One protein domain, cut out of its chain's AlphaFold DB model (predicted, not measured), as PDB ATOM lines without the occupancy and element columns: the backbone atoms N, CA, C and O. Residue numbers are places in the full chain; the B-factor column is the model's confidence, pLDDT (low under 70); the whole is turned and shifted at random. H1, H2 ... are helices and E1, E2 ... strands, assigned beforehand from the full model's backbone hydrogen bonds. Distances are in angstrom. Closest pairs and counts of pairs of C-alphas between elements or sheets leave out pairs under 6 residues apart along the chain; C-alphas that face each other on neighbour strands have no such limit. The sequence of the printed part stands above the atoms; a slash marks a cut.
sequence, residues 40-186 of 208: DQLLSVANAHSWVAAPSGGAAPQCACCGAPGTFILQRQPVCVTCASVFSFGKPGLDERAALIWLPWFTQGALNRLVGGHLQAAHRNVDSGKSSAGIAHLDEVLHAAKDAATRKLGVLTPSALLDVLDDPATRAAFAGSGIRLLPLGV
ATOM      1  N   ASP A  40     -63.059 455.026 -15.461       48.59
ATOM      2  CA  ASP A  40     -64.405 455.101 -14.912       48.59
ATOM      3  C   ASP A  40     -64.567 454.499 -13.514       48.59
ATOM      4  O   ASP A  40     -65.319 455.036 -12.698       48.59
ATOM      5  N   GLN A  41     -63.849 453.417 -13.227       53.16
ATOM      6  CA  GLN A  41     -63.895 452.739 -11.929       53.16
ATOM      7  C   GLN A  41     -62.931 453.389 -10.927       53.16
ATOM      8  O   GLN A  41     -63.204 453.455  -9.728       53.16
ATOM      9  N   LEU A  42     -61.841 453.974 -11.428       54.62
ATOM     10  CA  LEU A  42     -60.957 454.849 -10.656       54.62
ATOM     11  C   LEU A  42     -61.683 456.117 -10.175       54.62
ATOM     12  O   LEU A  42     -61.530 456.520  -9.022       54.62
ATOM     13  N   LEU A  43     -62.529 456.704 -11.028       53.22
ATOM     14  CA  LEU A  43     -63.310 457.906 -10.721       53.22
ATOM     15  C   LEU A  43     -64.282 457.713  -9.547       53.22
ATOM     16  O   LEU A  43     -64.446 458.625  -8.742       53.22
ATOM     17  N   SER A  44     -64.871 456.522  -9.382       52.69
ATOM     18  CA  SER A  44     -65.762 456.238  -8.243       52.69
ATOM     19  C   SER A  44     -65.062 456.202  -6.879       52.69
ATOM     20  O   SER A  44     -65.717 456.393  -5.858       52.69
ATOM     21  N   VAL A  45     -63.743 455.988  -6.843       49.91
ATOM     22  CA  VAL A  45     -62.946 455.931  -5.602       49.91
ATOM     23  C   VAL A  45     -62.275 457.279  -5.310       49.91
ATOM     24  O   VAL A  45     -62.004 457.631  -4.169       49.91
ATOM     25  N   ALA A  46     -62.042 458.096  -6.329       49.72
ATOM     26  CA  ALA A  46     -61.277 459.330  -6.213       49.72
ATOM     27  C   ALA A  46     -62.006 460.517  -5.536       49.72
ATOM     28  O   ALA A  46     -61.352 461.476  -5.131       49.72
ATOM     29  N   ASN A  47     -63.327 460.455  -5.340       49.22
ATOM     30  CA  ASN A  47     -64.128 461.534  -4.733       49.22
ATOM     31  C   ASN A  47     -63.965 461.686  -3.197       49.22
ATOM     32  O   ASN A  47     -64.859 462.200  -2.529       49.22
ATOM     33  N   ALA A  48     -62.850 461.245  -2.602       47.59
ATOM     34  CA  ALA A  48     -62.563 461.477  -1.182       47.59
ATOM     35  C   ALA A  48     -61.551 462.601  -0.961       47.59
ATOM     36  O   ALA A  48     -60.517 462.685  -1.615       47.59
ATOM     37  N   HIS A  49     -61.834 463.420   0.049       47.53
ATOM     38  CA  HIS A  49     -61.098 464.644   0.362       47.53
ATOM     39  C   HIS A  49     -59.904 464.465   1.319       47.53
ATOM     40  O   HIS A  49     -59.336 465.462   1.756       47.53
ATOM     41  N   SER A  50     -59.511 463.238   1.680       52.91
ATOM     42  CA  SER A  50     -58.445 463.007   2.666       52.91
ATOM     43  C   SER A  50     -57.150 462.494   2.033       52.91
ATOM     44  O   SER A  50     -57.113 461.430   1.415       52.91
ATOM     45  N   TRP A  51     -56.080 463.267   2.236       55.12
ATOM     46  CA  TRP A  51     -54.716 462.980   1.796       55.12
ATOM     47  C   TRP A  51     -53.824 462.802   3.012       55.12
ATOM     48  O   TRP A  51     -53.806 463.656   3.897       55.12
ATOM     49  N   VAL A  52     -53.055 461.719   3.042       59.59
ATOM     50  CA  VAL A  52     -52.007 461.524   4.050       59.59
ATOM     51  C   VAL A  52     -50.728 461.114   3.330       59.59
ATOM     52  O   VAL A  52     -50.782 460.329   2.384       59.59
ATOM     53  N   ALA A  53     -49.581 461.657   3.737       58.78
ATOM     54  CA  ALA A  53     -48.293 461.184   3.237       58.78
ATOM     55  C   ALA A  53     -48.116 459.698   3.589       58.78
ATOM     56  O   ALA A  53     -48.509 459.264   4.675       58.78
ATOM     57  N   ALA A  54     -47.546 458.910   2.677       56.28
ATOM     58  CA  ALA A  54     -47.178 457.540   3.007       56.28
ATOM     59  C   ALA A  54     -46.134 457.551   4.146       56.28
ATOM     60  O   ALA A  54     -45.261 458.422   4.159       56.28
ATOM     61  N   PRO A  55     -46.218 456.626   5.121       54.97
ATOM     62  CA  PRO A  55     -45.285 456.592   6.240       54.97
ATOM     63  C   PRO A  55     -43.840 456.435   5.743       54.97
ATOM     64  O   PRO A  55     -43.512 455.501   5.011       54.97
ATOM     65  N   SER A  56     -42.974 457.359   6.156       47.97
ATOM     66  CA  SER A  56     -41.544 457.356   5.853       47.97
ATOM     67  C   SER A  56     -40.822 456.380   6.785       47.97
ATOM     68  O   SER A  56     -40.515 456.718   7.926       47.97
ATOM     69  N   GLY A  57     -40.588 455.153   6.319       42.50
ATOM     70  CA  GLY A  57     -39.891 454.119   7.090       42.50
ATOM     71  C   GLY A  57     -40.244 452.709   6.621       42.50
ATOM     72  O   GLY A  57     -41.077 452.046   7.230       42.50
ATOM     73  N   GLY A  58     -39.636 452.263   5.519       57.44
ATOM     74  CA  GLY A  58     -39.886 450.960   4.891       57.44
ATOM     75  C   GLY A  58     -39.814 451.033   3.362       57.44
ATOM     76  O   GLY A  58     -39.601 452.108   2.802       57.44
ATOM     77  N   ALA A  59     -39.987 449.901   2.672       60.34
ATOM     78  CA  ALA A  59     -40.184 449.922   1.221       60.34
ATOM     79  C   ALA A  59     -41.470 450.702   0.905       60.34
ATOM     80  O   ALA A  59     -42.519 450.402   1.477       60.34
ATOM     81  N   ALA A  60     -41.387 451.700   0.018       66.44
ATOM     82  CA  ALA A  60     -42.547 452.500  -0.360       66.44
ATOM     83  C   ALA A  60     -43.675 451.576  -0.861       66.44
ATOM     84  O   ALA A  60     -43.424 450.726  -1.727       66.44
ATOM     85  N   PRO A  61     -44.907 451.704  -0.333       74.88
ATOM     86  CA  PRO A  61     -46.016 450.860  -0.755       74.88
ATOM     87  C   PRO A  61     -46.275 451.078  -2.248       74.88
ATOM     88  O   PRO A  61     -46.193 452.201  -2.732       74.88
ATOM     89  N   GLN A  62     -46.578 450.027  -3.006       81.56
ATOM     90  CA  GLN A  62     -46.824 450.178  -4.442       81.56
ATOM     91  C   GLN A  62     -48.131 450.932  -4.685       81.56
ATOM     92  O   GLN A  62     -49.164 450.577  -4.134       81.56
ATOM     93  N   CYS A  63     -48.092 451.952  -5.538       78.81
ATOM     94  CA  CYS A  63     -49.250 452.686  -6.017       78.81
ATOM     95  C   CYS A  63     -50.273 451.714  -6.589       78.81
ATOM     96  O   CYS A  63     -49.997 451.018  -7.565       78.81
ATOM     97  N   ALA A  64     -51.479 451.746  -6.040       77.31
ATOM     98  CA  ALA A  64     -52.546 450.855  -6.442       77.31
ATOM     99  C   ALA A  64     -52.924 451.041  -7.928       77.31
ATOM    100  O   ALA A  64     -53.272 450.075  -8.595       77.31
ATOM    101  N   CYS A  65     -52.788 452.255  -8.482       76.44
ATOM    102  CA  CYS A  65     -53.186 452.580  -9.858       76.44
ATOM    103  C   CYS A  65     -52.177 452.167 -10.944       76.44
ATOM    104  O   CYS A  65     -52.562 451.879 -12.075       76.44
ATOM    105  N   CYS A  66     -50.872 452.237 -10.668       78.81
ATOM    106  CA  CYS A  66     -49.846 452.033 -11.704       78.81
ATOM    107  C   CYS A  66     -48.669 451.151 -11.272       78.81
ATOM    108  O   CYS A  66     -47.754 450.921 -12.066       78.81
ATOM    109  N   GLY A  67     -48.663 450.679 -10.023       79.06
ATOM    110  CA  GLY A  67     -47.604 449.851  -9.445       79.06
ATOM    111  C   GLY A  67     -46.280 450.579  -9.180       79.06
ATOM    112  O   GLY A  67     -45.336 449.952  -8.708       79.06
ATOM    113  N   ALA A  68     -46.169 451.878  -9.482       79.56
ATOM    114  CA  ALA A  68     -44.999 452.687  -9.122       79.56
ATOM    115  C   ALA A  68     -44.918 452.886  -7.595       79.56
ATOM    116  O   ALA A  68     -45.941 452.749  -6.938       79.56
ATOM    117  N   PRO A  69     -43.768 453.250  -7.005       78.69
ATOM    118  CA  PRO A  69     -43.703 453.625  -5.590       78.69
ATOM    119  C   PRO A  69     -44.769 454.675  -5.225       78.69
ATOM    120  O   PRO A  69     -44.922 455.689  -5.908       78.69
ATOM    121  N   GLY A  70     -45.576 454.376  -4.211       69.88
ATOM    122  CA  GLY A  70     -46.674 455.200  -3.725       69.88
ATOM    123  C   GLY A  70     -46.195 456.189  -2.669       69.88
ATOM    124  O   GLY A  70     -45.547 455.804  -1.701       69.88
ATOM    125  N   THR A  71     -46.550 457.458  -2.857       70.50
ATOM    126  CA  THR A  71     -46.091 458.590  -2.032       70.50
ATOM    127  C   THR A  71     -47.210 459.120  -1.130       70.50
ATOM    128  O   THR A  71     -46.959 459.710  -0.082       70.50
ATOM    129  N   PHE A  72     -48.467 458.882  -1.511       70.50
ATOM    130  CA  PHE A  72     -49.664 459.355  -0.820       70.50
ATOM    131  C   PHE A  72     -50.586 458.193  -0.479       70.50
ATOM    132  O   PHE A  72     -50.566 457.165  -1.148       70.50
ATOM    133  N   ILE A  73     -51.440 458.380   0.521       70.81
ATOM    134  CA  ILE A  73     -52.555 457.496   0.841       70.81
ATOM    135  C   ILE A  73     -53.859 458.227   0.505       70.81
ATOM    136  O   ILE A  73     -54.160 459.260   1.104       70.81
ATOM    137  N   LEU A  74     -54.636 457.674  -0.428       67.94
ATOM    138  CA  LEU A  74     -55.971 458.130  -0.820       67.94
ATOM    139  C   LEU A  74     -56.975 457.027  -0.488       67.94
ATOM    140  O   LEU A  74     -56.829 455.910  -0.969       67.94
ATOM    141  N   GLN A  75     -57.974 457.303   0.353       68.69
ATOM    142  CA  GLN A  75     -58.928 456.280   0.825       68.69
ATOM    143  C   GLN A  75     -58.257 454.978   1.312       68.69
ATOM    144  O   GLN A  75     -58.715 453.873   1.026       68.69
ATOM    145  N   ARG A  76     -57.156 455.099   2.066       71.56
ATOM    146  CA  ARG A  76     -56.352 453.959   2.554       71.56
ATOM    147  C   ARG A  76     -55.617 453.174   1.451       71.56
ATOM    148  O   ARG A  76     -55.064 452.120   1.734       71.56
ATOM    149  N   GLN A  77     -55.567 453.680   0.223       74.00
ATOM    150  CA  GLN A  77     -54.819 453.086  -0.882       74.00
ATOM    151  C   GLN A  77     -53.562 453.913  -1.176       74.00
ATOM    152  O   GLN A  77     -53.656 455.139  -1.272       74.00
ATOM    153  N   PRO A  78     -52.388 453.287  -1.335       76.69
ATOM    154  CA  PRO A  78     -51.187 453.983  -1.778       76.69
ATOM    155  C   PRO A  78     -51.335 454.488  -3.219       76.69
ATOM    156  O   PRO A  78     -51.745 453.753  -4.116       76.69
ATOM    157  N   VAL A  79     -50.959 455.739  -3.475       77.31
ATOM    158  CA  VAL A  79     -51.004 456.382  -4.793       77.31
ATOM    159  C   VAL A  79     -49.703 457.152  -5.026       77.31
ATOM    160  O   VAL A  79     -49.223 457.867  -4.146       77.31
ATOM    161  N   CYS A  80     -49.089 456.998  -6.200       78.81
ATOM    162  CA  CYS A  80     -47.915 457.788  -6.574       78.81
ATOM    163  C   CYS A  80     -48.329 459.208  -6.970       78.81
ATOM    164  O   CYS A  80     -49.469 459.443  -7.369       78.81
ATOM    165  N   VAL A  81     -47.388 460.147  -6.937       75.44
ATOM    166  CA  VAL A  81     -47.639 461.551  -7.303       75.44
ATOM    167  C   VAL A  81     -48.250 461.729  -8.700       75.44
ATOM    168  O   VAL A  81     -49.126 462.567  -8.920       75.44
ATOM    169  N   THR A  82     -47.859 460.880  -9.648       80.81
ATOM    170  CA  THR A  82     -48.342 460.929 -11.029       80.81
ATOM    171  C   THR A  82     -49.796 460.481 -11.148       80.81
ATOM    172  O   THR A  82     -50.573 461.069 -11.888       80.81
ATOM    173  N   CYS A  83     -50.192 459.462 -10.389       80.00
ATOM    174  CA  CYS A  83     -51.584 459.037 -10.324       80.00
ATOM    175  C   CYS A  83     -52.410 460.039  -9.520       80.00
ATOM    176  O   CYS A  83     -53.476 460.447  -9.959       80.00
ATOM    177  N   ALA A  84     -51.892 460.506  -8.390       76.00
ATOM    178  CA  ALA A  84     -52.572 461.470  -7.543       76.00
ATOM    179  C   ALA A  84     -52.862 462.796  -8.264       76.00
ATOM    180  O   ALA A  84     -53.970 463.294  -8.146       76.00
ATOM    181  N   SER A  85     -51.944 463.321  -9.082       73.62
ATOM    182  CA  SER A  85     -52.189 464.554  -9.859       73.62
ATOM    183  C   SER A  85     -53.338 464.435 -10.865       73.62
ATOM    184  O   SER A  85     -53.987 465.431 -11.174       73.62
ATOM    185  N   VAL A  86     -53.622 463.218 -11.332       75.44
ATOM    186  CA  VAL A  86     -54.738 462.924 -12.236       75.44
ATOM    187  C   VAL A  86     -56.007 462.562 -11.471       75.44
ATOM    188  O   VAL A  86     -57.083 462.912 -11.928       75.44
ATOM    189  N   PHE A  87     -55.900 461.879 -10.327       68.62
ATOM    190  CA  PHE A  87     -57.034 461.344  -9.563       68.62
ATOM    191  C   PHE A  87     -57.444 462.201  -8.358       68.62
ATOM    192  O   PHE A  87     -58.377 461.840  -7.652       68.62
ATOM    193  N   SER A  88     -56.780 463.323  -8.073       60.91
ATOM    194  CA  SER A  88     -57.137 464.198  -6.953       60.91
ATOM    195  C   SER A  88     -58.359 465.065  -7.262       60.91
ATOM    196  O   SER A  88     -58.239 466.288  -7.358       60.91
ATOM    197  N   PHE A  89     -59.525 464.456  -7.475       56.50
ATOM    198  CA  PHE A  89     -60.718 465.161  -7.940       56.50
ATOM    199  C   PHE A  89     -61.396 465.976  -6.830       56.50
ATOM    200  O   PHE A  89     -62.480 465.670  -6.350       56.50
ATOM    201  N   GLY A  90     -60.772 467.102  -6.491       54.47
ATOM    202  CA  GLY A  90     -61.485 468.368  -6.552       54.47
ATOM    203  C   GLY A  90     -61.310 468.931  -7.964       54.47
ATOM    204  O   GLY A  90     -60.197 468.947  -8.482       54.47
ATOM    205  N   LYS A  91     -62.394 469.410  -8.587       58.75
ATOM    206  CA  LYS A  91     -62.327 470.186  -9.841       58.75
ATOM    207  C   LYS A  91     -61.273 471.317  -9.821       58.75
ATOM    208  O   LYS A  91     -60.674 471.551 -10.872       58.75
ATOM    209  N   PRO A  92     -61.009 472.008  -8.687       63.91
ATOM    210  CA  PRO A  92     -60.015 473.074  -8.651       63.91
ATOM    211  C   PRO A  92     -58.616 472.612  -9.085       63.91
ATOM    212  O   PRO A  92     -58.064 471.630  -8.579       63.91
ATOM    213  N   GLY A  93     -58.053 473.329 -10.056       70.56
ATOM    214  CA  GLY A  93     -56.700 473.122 -10.562       70.56
ATOM    215  C   GLY A  93     -56.483 471.839 -11.369       70.56
ATOM    216  O   GLY A  93     -55.338 471.498 -11.631       70.56
ATOM    217  N   LEU A  94     -57.512 471.070 -11.755       76.19
ATOM    218  CA  LEU A  94     -57.289 469.881 -12.597       76.19
ATOM    219  C   LEU A  94     -56.721 470.256 -13.975       76.19
ATOM    220  O   LEU A  94     -55.773 469.629 -14.442       76.19
ATOM    221  N   ASP A  95     -57.270 471.297 -14.597       81.12
ATOM    222  CA  ASP A  95     -56.861 471.747 -15.935       81.12
ATOM    223  C   ASP A  95     -55.436 472.326 -15.964       81.12
ATOM    224  O   ASP A  95     -54.812 472.404 -17.018       81.12
ATOM    225  N   GLU A  96     -54.899 472.695 -14.800       77.56
ATOM    226  CA  GLU A  96     -53.519 473.162 -14.616       77.56
ATOM    227  C   GLU A  96     -52.538 471.995 -14.426       77.56
ATOM    228  O   GLU A  96     -51.336 472.131 -14.651       77.56
ATOM    229  N   ARG A  97     -53.047 470.834 -13.996       76.50
ATOM    230  CA  ARG A  97     -52.249 469.672 -13.577       76.50
ATOM    231  C   ARG A  97     -52.320 468.511 -14.559       76.50
ATOM    232  O   ARG A  97     -51.471 467.621 -14.501       76.50
ATOM    233  N   ALA A  98     -53.295 468.524 -15.463       83.88
ATOM    234  CA  ALA A  98     -53.491 467.495 -16.468       83.88
ATOM    235  C   ALA A  98     -53.808 468.086 -17.849       83.88
ATOM    236  O   ALA A  98     -54.382 469.161 -17.973       83.88
ATOM    237  N   ALA A  99     -53.483 467.342 -18.906       87.88
ATOM    238  CA  ALA A  99     -53.931 467.619 -20.269       87.88
ATOM    239  C   ALA A  99     -54.604 466.389 -20.881       87.88
ATOM    240  O   ALA A  99     -54.259 465.256 -20.555       87.88
ATOM    241  N   LEU A 100     -55.535 466.596 -21.813       90.12
ATOM    242  CA  LEU A 100     -56.080 465.496 -22.605       90.12
ATOM    243  C   LEU A 100     -55.109 465.113 -23.721       90.12
ATOM    244  O   LEU A 100     -54.671 465.964 -24.495       90.12
ATOM    245  N   ILE A 101     -54.812 463.821 -23.824       92.75
ATOM    246  CA  ILE A 101     -54.044 463.241 -24.928       92.75
ATOM    247  C   ILE A 101     -54.768 462.025 -25.502       92.75
ATOM    248  O   ILE A 101     -55.582 461.388 -24.830       92.75
ATOM    249  N   TRP A 102     -54.470 461.688 -26.756       92.56
ATOM    250  CA  TRP A 102     -55.037 460.519 -27.417       92.56
ATOM    251  C   TRP A 102     -53.968 459.445 -27.607       92.56
ATOM    252  O   TRP A 102     -53.109 459.553 -28.478       92.56
ATOM    253  N   LEU A 103     -54.049 458.399 -26.783       90.25
ATOM    254  CA  LEU A 103     -53.175 457.228 -26.792       90.25
ATOM    255  C   LEU A 103     -54.020 455.951 -26.645       90.25
ATOM    256  O   LEU A 103     -54.168 455.420 -25.540       90.25
ATOM    257  N   PRO A 104     -54.578 455.423 -27.748       86.12
ATOM    258  CA  PRO A 104     -55.477 454.269 -27.697       86.12
ATOM    259  C   PRO A 104     -54.804 452.970 -27.246       86.12
ATOM    260  O   PRO A 104     -55.487 452.075 -26.756       86.12
ATOM    261  N   TRP A 105     -53.479 452.873 -27.358       84.25
ATOM    262  CA  TRP A 105     -52.718 451.664 -27.016       84.25
ATOM    263  C   TRP A 105     -52.158 451.665 -25.590       84.25
ATOM    264  O   TRP A 105     -51.602 450.663 -25.154       84.25
ATOM    265  N   PHE A 106     -52.292 452.776 -24.858       82.62
ATOM    266  CA  PHE A 106     -51.838 452.885 -23.472       82.62
ATOM    267  C   PHE A 106     -53.024 452.862 -22.522       82.62
ATOM    268  O   PHE A 106     -54.065 453.445 -22.812       82.62
ATOM    269  N   THR A 107     -52.873 452.240 -21.356       85.06
ATOM    270  CA  THR A 107     -53.784 452.467 -20.225       85.06
ATOM    271  C   THR A 107     -53.365 453.733 -19.472       85.06
ATOM    272  O   THR A 107     -52.227 454.191 -19.596       85.06
ATOM    273  N   GLN A 108     -54.264 454.302 -18.663       84.94
ATOM    274  CA  GLN A 108     -53.922 455.450 -17.813       84.94
ATOM    275  C   GLN A 108     -52.800 455.102 -16.819       84.94
ATOM    276  O   GLN A 108     -51.871 455.886 -16.636       84.94
ATOM    277  N   GLY A 109     -52.839 453.904 -16.223       82.38
ATOM    278  CA  GLY A 109     -51.786 453.425 -15.325       82.38
ATOM    279  C   GLY A 109     -50.427 453.294 -16.020       82.38
ATOM    280  O   GLY A 109     -49.414 453.732 -15.475       82.38
ATOM    281  N   ALA A 110     -50.394 452.772 -17.252       84.50
ATOM    282  CA  ALA A 110     -49.162 452.673 -18.035       84.50
ATOM    283  C   ALA A 110     -48.582 454.055 -18.379       84.50
ATOM    284  O   ALA A 110     -47.378 454.260 -18.225       84.50
ATOM    285  N   LEU A 111     -49.432 455.011 -18.776       87.25
ATOM    286  CA  LEU A 111     -49.022 456.399 -19.010       87.25
ATOM    287  C   LEU A 111     -48.429 457.020 -17.742       87.25
ATOM    288  O   LEU A 111     -47.329 457.562 -17.780       87.25
ATOM    289  N   ASN A 112     -49.113 456.888 -16.604       85.62
ATOM    290  CA  ASN A 112     -48.646 457.451 -15.339       85.62
ATOM    291  C   ASN A 112     -47.317 456.829 -14.891       85.62
ATOM    292  O   ASN A 112     -46.452 457.528 -14.371       85.62
ATOM    293  N   ARG A 113     -47.113 455.527 -15.118       83.75
ATOM    294  CA  ARG A 113     -45.835 454.867 -14.825       83.75
ATOM    295  C   ARG A 113     -44.708 455.375 -15.727       83.75
ATOM    296  O   ARG A 113     -43.614 455.629 -15.231       83.75
ATOM    297  N   LEU A 114     -44.977 455.536 -17.025       85.31
ATOM    298  CA  LEU A 114     -44.010 456.053 -17.995       85.31
ATOM    299  C   LEU A 114     -43.609 457.496 -17.665       85.31
ATOM    300  O   LEU A 114     -42.423 457.788 -17.552       85.31
ATOM    301  N   VAL A 115     -44.594 458.370 -17.451       83.38
ATOM    302  CA  VAL A 115     -44.376 459.780 -17.101       83.38
ATOM    303  C   VAL A 115     -43.674 459.898 -15.752       83.38
ATOM    304  O   VAL A 115     -42.714 460.648 -15.633       83.38
ATOM    305  N   GLY A 116     -44.075 459.115 -14.746       79.31
ATOM    306  CA  GLY A 116     -43.397 459.090 -13.448       79.31
ATOM    307  C   GLY A 116     -41.924 458.681 -13.559       79.31
ATOM    308  O   GLY A 116     -41.056 459.354 -13.009       79.31
ATOM    309  N   GLY A 117     -41.623 457.627 -14.325       78.19
ATOM    310  CA  GLY A 117     -40.244 457.203 -14.580       78.19
ATOM    311  C   GLY A 117     -39.435 458.240 -15.364       78.19
ATOM    312  O   GLY A 117     -38.280 458.495 -15.032       78.19
ATOM    313  N   HIS A 118     -40.049 458.879 -16.360       78.06
ATOM    314  CA  HIS A 118     -39.433 459.962 -17.123       78.06
ATOM    315  C   HIS A 118     -39.097 461.164 -16.232       78.06
ATOM    316  O   HIS A 118     -37.975 461.652 -16.275       78.06
ATOM    317  N   LEU A 119     -40.024 461.591 -15.375       73.06
ATOM    318  CA  LEU A 119     -39.822 462.686 -14.425       73.06
ATOM    319  C   LEU A 119     -38.685 462.379 -13.435       73.06
ATOM    320  O   LEU A 119     -37.823 463.225 -13.200       73.06
ATOM    321  N   GLN A 120     -38.623 461.152 -12.911       72.94
ATOM    322  CA  GLN A 120     -37.517 460.705 -12.053       72.94
ATOM    323  C   GLN A 120     -36.172 460.683 -12.794       72.94
ATOM    324  O   GLN A 120     -35.147 461.077 -12.237       72.94
ATOM    325  N   ALA A 121     -36.156 460.224 -14.049       71.69
ATOM    326  CA  ALA A 121     -34.952 460.204 -14.873       71.69
ATOM    327  C   ALA A 121     -34.482 461.622 -15.228       71.69
ATOM    328  O   ALA A 121     -33.290 461.903 -15.134       71.69
ATOM    329  N   ALA A 122     -35.406 462.522 -15.575       67.31
ATOM    330  CA  ALA A 122     -35.125 463.925 -15.850       67.31
ATOM    331  C   ALA A 122     -34.474 464.611 -14.642       67.31
ATOM    332  O   ALA A 122     -33.453 465.267 -14.811       67.31
ATOM    333  N   HIS A 123     -34.973 464.373 -13.425       65.44
ATOM    334  CA  HIS A 123     -34.352 464.890 -12.200       65.44
ATOM    335  C   HIS A 123     -32.907 464.400 -12.026       65.44
ATOM    336  O   HIS A 123     -31.985 465.199 -11.901       65.44
ATOM    337  N   ARG A 124     -32.681 463.082 -12.098       66.69
ATOM    338  CA  ARG A 124     -31.327 462.502 -11.974       66.69
ATOM    339  C   ARG A 124     -30.369 463.017 -13.053       66.69
ATOM    340  O   ARG A 124     -29.164 463.111 -12.830       66.69
ATOM    341  N   ASN A 125     -30.895 463.319 -14.236       64.38
ATOM    342  CA  ASN A 125     -30.143 463.861 -15.361       64.38
ATOM    343  C   ASN A 125     -29.802 465.346 -15.188       64.38
ATOM    344  O   ASN A 125     -28.704 465.745 -15.570       64.38
ATOM    345  N   VAL A 126     -30.686 466.137 -14.569       60.41
ATOM    346  CA  VAL A 126     -30.396 467.519 -14.147       60.41
ATOM    347  C   VAL A 126     -29.264 467.527 -13.120       60.41
ATOM    348  O   VAL A 126     -28.287 468.246 -13.310       60.41
ATOM    349  N   ASP A 127     -29.326 466.653 -12.113       57.62
ATOM    350  CA  ASP A 127     -28.287 466.550 -11.077       57.62
ATOM    351  C   ASP A 127     -26.933 466.062 -11.622       57.62
ATOM    352  O   ASP A 127     -25.885 466.319 -11.034       57.62
ATOM    353  N   SER A 128     -26.939 465.347 -12.753       58.28
ATOM    354  CA  SER A 128     -25.737 464.770 -13.370       58.28
ATOM    355  C   SER A 128     -25.272 465.471 -14.652       58.28
ATOM    356  O   SER A 128     -24.277 465.045 -15.242       58.28
ATOM    357  N   GLY A 129     -25.963 466.528 -15.095       55.16
ATOM    358  CA  GLY A 129     -25.632 467.297 -16.301       55.16
ATOM    359  C   GLY A 129     -25.741 466.518 -17.621       55.16
ATOM    360  O   GLY A 129     -25.151 466.919 -18.624       55.16
ATOM    361  N   LYS A 130     -26.456 465.387 -17.646       55.34
ATOM    362  CA  LYS A 130     -26.549 464.506 -18.820       55.34
ATOM    363  C   LYS A 130     -27.852 464.739 -19.575       55.34
ATOM    364  O   LYS A 130     -28.926 464.427 -19.077       55.34
ATOM    365  N   SER A 131     -27.764 465.212 -20.817       55.03
ATOM    366  CA  SER A 131     -28.909 465.184 -21.735       55.03
ATOM    367  C   SER A 131     -29.176 463.745 -22.183       55.03
ATOM    368  O   SER A 131     -28.244 463.031 -22.557       55.03
ATOM    369  N   SER A 132     -30.438 463.305 -22.158       62.00
ATOM    370  CA  SER A 132     -30.815 461.987 -22.679       62.00
ATOM    371  C   SER A 132     -31.781 462.139 -23.851       62.00
ATOM    372  O   SER A 132     -32.875 462.679 -23.693       62.00
ATOM    373  N   ALA A 133     -31.397 461.627 -25.022       66.12
ATOM    374  CA  ALA A 133     -32.230 461.637 -26.228       66.12
ATOM    375  C   ALA A 133     -33.607 460.968 -26.018       66.12
ATOM    376  O   ALA A 133     -34.582 461.337 -26.665       66.12
ATOM    377  N   GLY A 134     -33.707 460.029 -25.070       65.19
ATOM    378  CA  GLY A 134     -34.972 459.383 -24.705       65.19
ATOM    379  C   GLY A 134     -35.981 460.305 -24.009       65.19
ATOM    380  O   GLY A 134     -37.180 460.069 -24.131       65.19
ATOM    381  N   ILE A 135     -35.526 461.362 -23.321       67.62
ATOM    382  CA  ILE A 135     -36.411 462.383 -22.732       67.62
ATOM    383  C   ILE A 135     -37.056 463.200 -23.854       67.62
ATOM    384  O   ILE A 135     -38.280 463.239 -23.944       67.62
ATOM    385  N   ALA A 136     -36.240 463.739 -24.764       70.25
ATOM    386  CA  ALA A 136     -36.722 464.537 -25.892       70.25
ATOM    387  C   ALA A 136     -37.704 463.754 -26.781       70.25
ATOM    388  O   ALA A 136     -38.753 464.270 -27.155       70.25
ATOM    389  N   HIS A 137     -37.414 462.477 -27.054       75.88
ATOM    390  CA  HIS A 137     -38.302 461.653 -27.870       75.88
ATOM    391  C   HIS A 137     -39.665 461.393 -27.207       75.88
ATOM    392  O   HIS A 137     -40.690 461.376 -27.889       75.88
ATOM    393  N   LEU A 138     -39.711 461.206 -25.882       79.62
ATOM    394  CA  LEU A 138     -40.992 461.052 -25.190       79.62
ATOM    395  C   LEU A 138     -41.817 462.344 -25.265       79.62
ATOM    396  O   LEU A 138     -43.017 462.275 -25.527       79.62
ATOM    397  N   ASP A 139     -41.185 463.504 -25.089       77.94
ATOM    398  CA  ASP A 139     -41.863 464.802 -25.167       77.94
ATOM    399  C   ASP A 139     -42.478 465.059 -26.549       77.94
ATOM    400  O   ASP A 139     -43.607 465.554 -26.641       77.94
ATOM    401  N   GLU A 140     -41.782 464.669 -27.622       81.31
ATOM    402  CA  GLU A 140     -42.295 464.719 -28.998       81.31
ATOM    403  C   GLU A 140     -43.537 463.835 -29.174       81.31
ATOM    404  O   GLU A 140     -44.559 464.276 -29.712       81.31
ATOM    405  N   VAL A 141     -43.484 462.592 -28.680       86.25
ATOM    406  CA  VAL A 141     -44.613 461.652 -28.746       86.25
ATOM    407  C   VAL A 141     -45.817 462.185 -27.968       86.25
ATOM    408  O   VAL A 141     -46.951 462.103 -28.449       86.25
ATOM    409  N   LEU A 142     -45.595 462.760 -26.784       87.94
ATOM    410  CA  LEU A 142     -46.660 463.328 -25.957       87.94
ATOM    411  C   LEU A 142     -47.274 464.586 -26.591       87.94
ATOM    412  O   LEU A 142     -48.498 464.736 -26.555       87.94
ATOM    413  N   HIS A 143     -46.473 465.440 -27.236       86.50
ATOM    414  CA  HIS A 143     -46.980 466.572 -28.022       86.50
ATOM    415  C   HIS A 143     -47.864 466.106 -29.179       86.50
ATOM    416  O   HIS A 143     -49.006 466.552 -29.304       86.50
ATOM    417  N   ALA A 144     -47.396 465.138 -29.971       89.56
ATOM    418  CA  ALA A 144     -48.183 464.585 -31.071       89.56
ATOM    419  C   ALA A 144     -49.507 463.959 -30.583       89.56
ATOM    420  O   ALA A 144     -50.547 464.087 -31.240       89.56
ATOM    421  N   ALA A 145     -49.492 463.313 -29.411       90.31
ATOM    422  CA  ALA A 145     -50.681 462.739 -28.785       90.31
ATOM    423  C   ALA A 145     -51.673 463.807 -28.291       90.31
ATOM    424  O   ALA A 145     -52.889 463.602 -28.384       90.31
ATOM    425  N   LYS A 146     -51.178 464.950 -27.801       89.69
ATOM    426  CA  LYS A 146     -51.998 466.111 -27.429       89.69
ATOM    427  C   LYS A 146     -52.675 466.719 -28.654       89.69
ATOM    428  O   LYS A 146     -53.896 466.856 -28.667       89.69
ATOM    429  N   ASP A 147     -51.926 466.953 -29.729       90.19
ATOM    430  CA  ASP A 147     -52.484 467.471 -30.984       90.19
ATOM    431  C   ASP A 147     -53.547 466.531 -31.565       90.19
ATOM    432  O   ASP A 147     -54.579 466.959 -32.091       90.19
ATOM    433  N   ALA A 148     -53.318 465.219 -31.461       91.50
ATOM    434  CA  ALA A 148     -54.287 464.223 -31.891       91.50
ATOM    435  C   ALA A 148     -55.573 464.247 -31.053       91.50
ATOM    436  O   ALA A 148     -56.656 464.072 -31.620       91.50
ATOM    437  N   ALA A 149     -55.482 464.498 -29.742       89.12
ATOM    438  CA  ALA A 149     -56.656 464.714 -28.902       89.12
ATOM    439  C   ALA A 149     -57.410 465.978 -29.314       89.12
ATOM    440  O   ALA A 149     -58.619 465.903 -29.521       89.12
ATOM    441  N   THR A 150     -56.712 467.095 -29.538       89.56
ATOM    442  CA  THR A 150     -57.341 468.350 -29.975       89.56
ATOM    443  C   THR A 150     -58.091 468.183 -31.295       89.56
ATOM    444  O   THR A 150     -59.224 468.641 -31.425       89.56
ATOM    445  N   ARG A 151     -57.535 467.448 -32.267       90.62
ATOM    446  CA  ARG A 151     -58.238 467.152 -33.531       90.62
ATOM    447  C   ARG A 151     -59.498 466.299 -33.352       90.62
ATOM    448  O   ARG A 151     -60.397 466.375 -34.183       90.62
ATOM    449  N   LYS A 152     -59.554 465.452 -32.321       87.19
ATOM    450  CA  LYS A 152     -60.661 464.505 -32.088       87.19
ATOM    451  C   LYS A 152     -61.753 465.063 -31.186       87.19
ATOM    452  O   LYS A 152     -62.922 464.776 -31.415       87.19
ATOM    453  N   LEU A 153     -61.359 465.805 -30.159       82.94
ATOM    454  CA  LEU A 153     -62.227 466.273 -29.078       82.94
ATOM    455  C   LEU A 153     -62.462 467.786 -29.128       82.94
ATOM    456  O   LEU A 153     -63.300 468.295 -28.392       82.94
ATOM    457  N   GLY A 154     -61.721 468.511 -29.969       86.44
ATOM    458  CA  GLY A 154     -61.654 469.965 -29.920       86.44
ATOM    459  C   GLY A 154     -60.831 470.453 -28.727       86.44
ATOM    460  O   GLY A 154     -59.933 469.769 -28.238       86.44
ATOM    461  N   VAL A 155     -61.148 471.651 -28.243       82.25
ATOM    462  CA  VAL A 155     -60.479 472.306 -27.103       82.25
ATOM    463  C   VAL A 155     -61.072 471.893 -25.749       82.25
ATOM    464  O   VAL A 155     -61.182 472.702 -24.833       82.25
ATOM    465  N   LEU A 156     -61.497 470.633 -25.627       86.00
ATOM    466  CA  LEU A 156     -62.083 470.107 -24.397       86.00
ATOM    467  C   LEU A 156     -61.035 470.085 -23.272       86.00
ATOM    468  O   LEU A 156     -59.921 469.594 -23.467       86.00
ATOM    469  N   THR A 157     -61.394 470.598 -22.096       87.12
ATOM    470  CA  THR A 157     -60.536 470.555 -20.905       87.12
ATOM    471  C   THR A 157     -60.741 469.253 -20.121       87.12
ATOM    472  O   THR A 157     -61.802 468.626 -20.231       87.12
ATOM    473  N   PRO A 158     -59.755 468.814 -19.319       86.56
ATOM    474  CA  PRO A 158     -59.934 467.718 -18.368       86.56
ATOM    475  C   PRO A 158     -61.177 467.849 -17.479       86.56
ATOM    476  O   PRO A 158     -61.930 466.888 -17.353       86.56
ATOM    477  N   SER A 159     -61.421 469.022 -16.896       83.56
ATOM    478  CA  SER A 159     -62.579 469.284 -16.034       83.56
ATOM    479  C   SER A 159     -63.905 469.104 -16.776       83.56
ATOM    480  O   SER A 159     -64.777 468.376 -16.305       83.56
ATOM    481  N   ALA A 160     -64.021 469.677 -17.975       84.94
ATOM    482  CA  ALA A 160     -65.206 469.555 -18.814       84.94
ATOM    483  C   ALA A 160     -65.445 468.107 -19.261       84.94
ATOM    484  O   ALA A 160     -66.587 467.664 -19.361       84.94
ATOM    485  N   LEU A 161     -64.377 467.341 -19.503       83.25
ATOM    486  CA  LEU A 161     -64.500 465.912 -19.766       83.25
ATOM    487  C   LEU A 161     -65.079 465.171 -18.553       83.25
ATOM    488  O   LEU A 161     -65.950 464.326 -18.734       83.25
ATOM    489  N   LEU A 162     -64.628 465.468 -17.332       78.38
ATOM    490  CA  LEU A 162     -65.158 464.809 -16.135       78.38
ATOM    491  C   LEU A 162     -66.628 465.116 -15.884       78.38
ATOM    492  O   LEU A 162     -67.354 464.223 -15.462       78.38
ATOM    493  N   ASP A 163     -67.071 466.333 -16.198       79.88
ATOM    494  CA  ASP A 163     -68.486 466.700 -16.114       79.88
ATOM    495  C   ASP A 163     -69.354 465.827 -17.032       79.88
ATOM    496  O   ASP A 163     -70.467 465.451 -16.676       79.88
ATOM    497  N   VAL A 164     -68.823 465.437 -18.193       78.25
ATOM    498  CA  VAL A 164     -69.490 464.512 -19.122       78.25
ATOM    499  C   VAL A 164     -69.425 463.058 -18.631       78.25
ATOM    500  O   VAL A 164     -70.309 462.260 -18.934       78.25
ATOM    501  N   LEU A 165     -68.397 462.703 -17.859       76.00
ATOM    502  CA  LEU A 165     -68.179 461.357 -17.317       76.00
ATOM    503  C   LEU A 165     -68.959 461.069 -16.027       76.00
ATOM    504  O   LEU A 165     -68.830 459.973 -15.476       76.00
ATOM    505  N   ASP A 166     -69.782 461.999 -15.550       71.56
ATOM    506  CA  ASP A 166     -70.633 461.757 -14.382       71.56
ATOM    507  C   ASP A 166     -71.634 460.612 -14.648       71.56
ATOM    508  O   ASP A 166     -71.877 459.761 -13.789       71.56
ATOM    509  N   ASP A 167     -72.090 460.472 -15.897       76.00
ATOM    510  CA  ASP A 167     -72.916 459.353 -16.351       76.00
ATOM    511  C   ASP A 167     -72.115 458.028 -16.481       76.00
ATOM    512  O   ASP A 167     -71.139 457.960 -17.241       76.00
ATOM    513  N   PRO A 168     -72.530 456.930 -15.811       73.38
ATOM    514  CA  PRO A 168     -71.837 455.638 -15.863       73.38
ATOM    515  C   PRO A 168     -71.691 455.032 -17.266       73.38
ATOM    516  O   PRO A 168     -70.671 454.403 -17.556       73.38
ATOM    517  N   ALA A 169     -72.680 455.207 -18.152       75.31
ATOM    518  CA  ALA A 169     -72.613 454.654 -19.506       75.31
ATOM    519  C   ALA A 169     -71.550 455.377 -20.348       75.31
ATOM    520  O   ALA A 169     -70.768 454.748 -21.069       75.31
ATOM    521  N   THR A 170     -71.467 456.696 -20.196       74.56
ATOM    522  CA  THR A 170     -70.445 457.544 -20.815       74.56
ATOM    523  C   THR A 170     -69.054 457.218 -20.276       74.56
ATOM    524  O   THR A 170     -68.088 457.126 -21.039       74.56
ATOM    525  N   ARG A 171     -68.959 456.920 -18.978       73.62
ATOM    526  CA  ARG A 171     -67.740 456.439 -18.323       73.62
ATOM    527  C   ARG A 171     -67.212 455.131 -18.925       73.62
ATOM    528  O   ARG A 171     -66.044 455.058 -19.310       73.62
ATOM    529  N   ALA A 172     -68.078 454.137 -19.105       71.44
ATOM    530  CA  ALA A 172     -67.705 452.869 -19.732       71.44
ATOM    531  C   ALA A 172     -67.259 453.046 -21.199       71.44
ATOM    532  O   ALA A 172     -66.311 452.402 -21.651       71.44
ATOM    533  N   ALA A 173     -67.895 453.950 -21.952       71.81
ATOM    534  CA  ALA A 173     -67.474 454.271 -23.319       71.81
ATOM    535  C   ALA A 173     -66.098 454.962 -23.353       71.81
ATOM    536  O   ALA A 173     -65.276 454.705 -24.239       71.81
ATOM    537  N   PHE A 174     -65.818 455.811 -22.365       74.50
ATOM    538  CA  PHE A 174     -64.548 456.513 -22.245       74.50
ATOM    539  C   PHE A 174     -63.367 455.572 -22.003       74.50
ATOM    540  O   PHE A 174     -62.306 455.771 -22.602       74.50
ATOM    541  N   ALA A 175     -63.549 454.523 -21.196       69.94
ATOM    542  CA  ALA A 175     -62.532 453.507 -20.923       69.94
ATOM    543  C   ALA A 175     -61.842 452.993 -22.206       69.94
ATOM    544  O   ALA A 175     -60.612 452.897 -22.270       69.94
ATOM    545  N   GLY A 176     -62.632 452.751 -23.259       75.31
ATOM    546  CA  GLY A 176     -62.168 452.271 -24.566       75.31
ATOM    547  C   GLY A 176     -61.840 453.357 -25.600       75.31
ATOM    548  O   GLY A 176     -61.386 453.031 -26.692       75.31
ATOM    549  N   SER A 177     -62.042 454.642 -25.292       80.56
ATOM    550  CA  SER A 177     -61.926 455.750 -26.264       80.56
ATOM    551  C   SER A 177     -60.489 456.063 -26.715       80.56
ATOM    552  O   SER A 177     -60.266 456.711 -27.743       80.56
ATOM    553  N   GLY A 178     -59.503 455.634 -25.924       86.25
ATOM    554  CA  GLY A 178     -58.096 455.996 -26.088       86.25
ATOM    555  C   GLY A 178     -57.730 457.396 -25.599       86.25
ATOM    556  O   GLY A 178     -56.588 457.811 -25.762       86.25
ATOM    557  N   ILE A 179     -58.665 458.127 -24.994       89.06
ATOM    558  CA  ILE A 179     -58.390 459.414 -24.354       89.06
ATOM    559  C   ILE A 179     -57.745 459.153 -22.990       89.06
ATOM    560  O   ILE A 179     -58.196 458.282 -22.241       89.06
ATOM    561  N   ARG A 180     -56.680 459.889 -22.669       89.25
ATOM    562  CA  ARG A 180     -55.942 459.800 -21.402       89.25
ATOM    563  C   ARG A 180     -55.697 461.186 -20.825       89.25
ATOM    564  O   ARG A 180     -55.670 462.172 -21.560       89.25
ATOM    565  N   LEU A 181     -55.485 461.227 -19.518       88.25
ATOM    566  CA  LEU A 181     -55.061 462.413 -18.787       88.25
ATOM    567  C   LEU A 181     -53.540 462.365 -18.645       88.25
ATOM    568  O   LEU A 181     -53.013 461.510 -17.944       88.25
ATOM    569  N   LEU A 182     -52.829 463.245 -19.339       88.50
ATOM    570  CA  LEU A 182     -51.393 463.443 -19.188       88.50
ATOM    571  C   LEU A 182     -51.129 464.293 -17.939       88.50
ATOM    572  O   LEU A 182     -51.518 465.458 -17.945       88.50
ATOM    573  N   PRO A 183     -50.450 463.769 -16.908       84.12
ATOM    574  CA  PRO A 183     -49.968 464.576 -15.790       84.12
ATOM    575  C   PRO A 183     -48.936 465.607 -16.272       84.12
ATOM    576  O   PRO A 183     -47.967 465.235 -16.929       84.12
ATOM    577  N   LEU A 184     -49.112 466.881 -15.917       75.56
ATOM    578  CA  LEU A 184     -48.266 467.994 -16.379       75.56
ATOM    579  C   LEU A 184     -47.146 468.390 -15.407       75.56
ATOM    580  O   LEU A 184     -46.467 469.387 -15.625       75.56
ATOM    581  N   GLY A 185     -46.922 467.638 -14.328       57.97
ATOM    582  CA  GLY A 185     -45.776 467.911 -13.452       57.97
ATOM    583  C   GLY A 185     -45.959 469.093 -12.485       57.97
ATOM    584  O   GLY A 185     -45.026 469.430 -11.758       57.97
ATOM    585  N   VAL A 186     -47.151 469.696 -12.407       51.72
ATOM    586  CA  VAL A 186     -47.447 470.779 -11.458       51.72
ATOM    587  C   VAL A 186     -48.216 470.209 -10.269       51.72
ATOM    588  O   VAL A 186     -49.383 469.859 -10.372       51.72
TER     589      VAL A 186
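What this domain is: This is residues 40 to 186 of the 208 residues of an uncharacterized protein of Gluconacetobacter sacchari (UniProt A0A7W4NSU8). A small three-stranded sheet, E1 E2 E3, lies at one end of a stack; under it comes the short helix H2, then the two-stranded ribbon of E4 and E5, and last the long helix H5, which covers that ribbon with residues 142 to 153. The other long helix, H4, begins beside H2 and E5 and runs beyond them to a far end, where residues 129 to 132 turn back into H5; the short helices H1, H6 and H7 lie towards the opposite end, and H3 leads into E4. The printed part has 147 residues, with seven named helices and five named strands in the order H1 E1 E2 E3 H2 H3 E4 H4 H5 H6 H7 E5, and the class is mixed, helices and strands. Both sheets, in the orders E1 - E2 - E3 and E4 - E5, are antiparallel. The whole is compact, with a radius of gyration of the C-alphas of 15.7 A and spans of 45 by 37 by 26 A.

Where its parts are: The larger sheet has E1 at residues 51 to 53, E2 at 72 to 74 and E3 at 77 to 79. H2 follows at residues 81 to 87, 9.7 A long, with C-alpha 81 at (-47.639, 461.551, -7.303). H3 has residues 94 to 97. E4, residues 98 to 102, and E5, residues 179 to 183, are each 13.1 A long; E5 ends at C-alpha 183 at (-49.968, 464.576, -15.790). H4, residues 108 to 128, is 30.0 A long, and H5, residues 133 to 153, is 30.5 A long. H6 has residues 158 to 164, and H7 residues 168 to 175. H1, residues 40 to 46, opens the printed part with C-alpha 40 at (-64.405, 455.101, -14.912).

How they stand to each other: E1, E2 and E3 form a meander, each strand the antiparallel neighbour of the one before, with hairpins E1 and E2, and E2 and E3. N 73 and O 52 are 2.8 A apart, and N 72 and O 79 are 2.9 A apart, both within hydrogen-bond range. H2 is on this sheet at a height over the sheet of 9.0 A, over E2, and runs along the strands at 11 degrees to E2 on the local plane, which rests on only 6 of the sheet's C-alphas. H2 is the hub, touching H1, H3 and H4. With H4 it makes a shallow tilt of 34 degrees, only just short of steep, opposite ways; residues 109 to 116 of H4 alone touch it, and the closest C-alphas, of Thr 82 and Asn 112, are 5.5 A apart. The closest C-alphas of H2 and E5, those of Val 86 and Pro 183, are 6.2 A apart. E4 and E5 are antiparallel at 144 degrees, with N 182 and O 99 2.8 A apart. The closest C-alphas of E4 and H5, those of Ile 101 and Lys 146, are 4.3 A apart. H4 and H5 are close but not clearly touching, with C-alphas of His 118 and Ile 135 closest at 6.8 A. H3 and H6 touch, the closest C-alphas being those of Asp 95 and Pro 158 at 5.6 A. H1 and H7 touch about perpendicular at 74 degrees, with C-alphas of Asp 40 and Arg 171 closest at 5.0 A. Every O i to N i+4 pair is within hydrogen-bond range in H4, H5, H6 and H7, against 2 of 3 in H2 and 1 of 3 in H1, where 2 of 4 O i to N i+3 pairs are; H3 is too short for an i+4 pair.

The domain as a whole: The two C-alphas farthest apart, those of Gly 129 and Ala 169, are 48.8 A apart. The printed part has no cut. The link from E1 to E2, residues 54 to 71, is long. Mean pLDDT of the printed part is 73.7; 47 residues are under 70, among them residues 40 to 60 and 122 to 135.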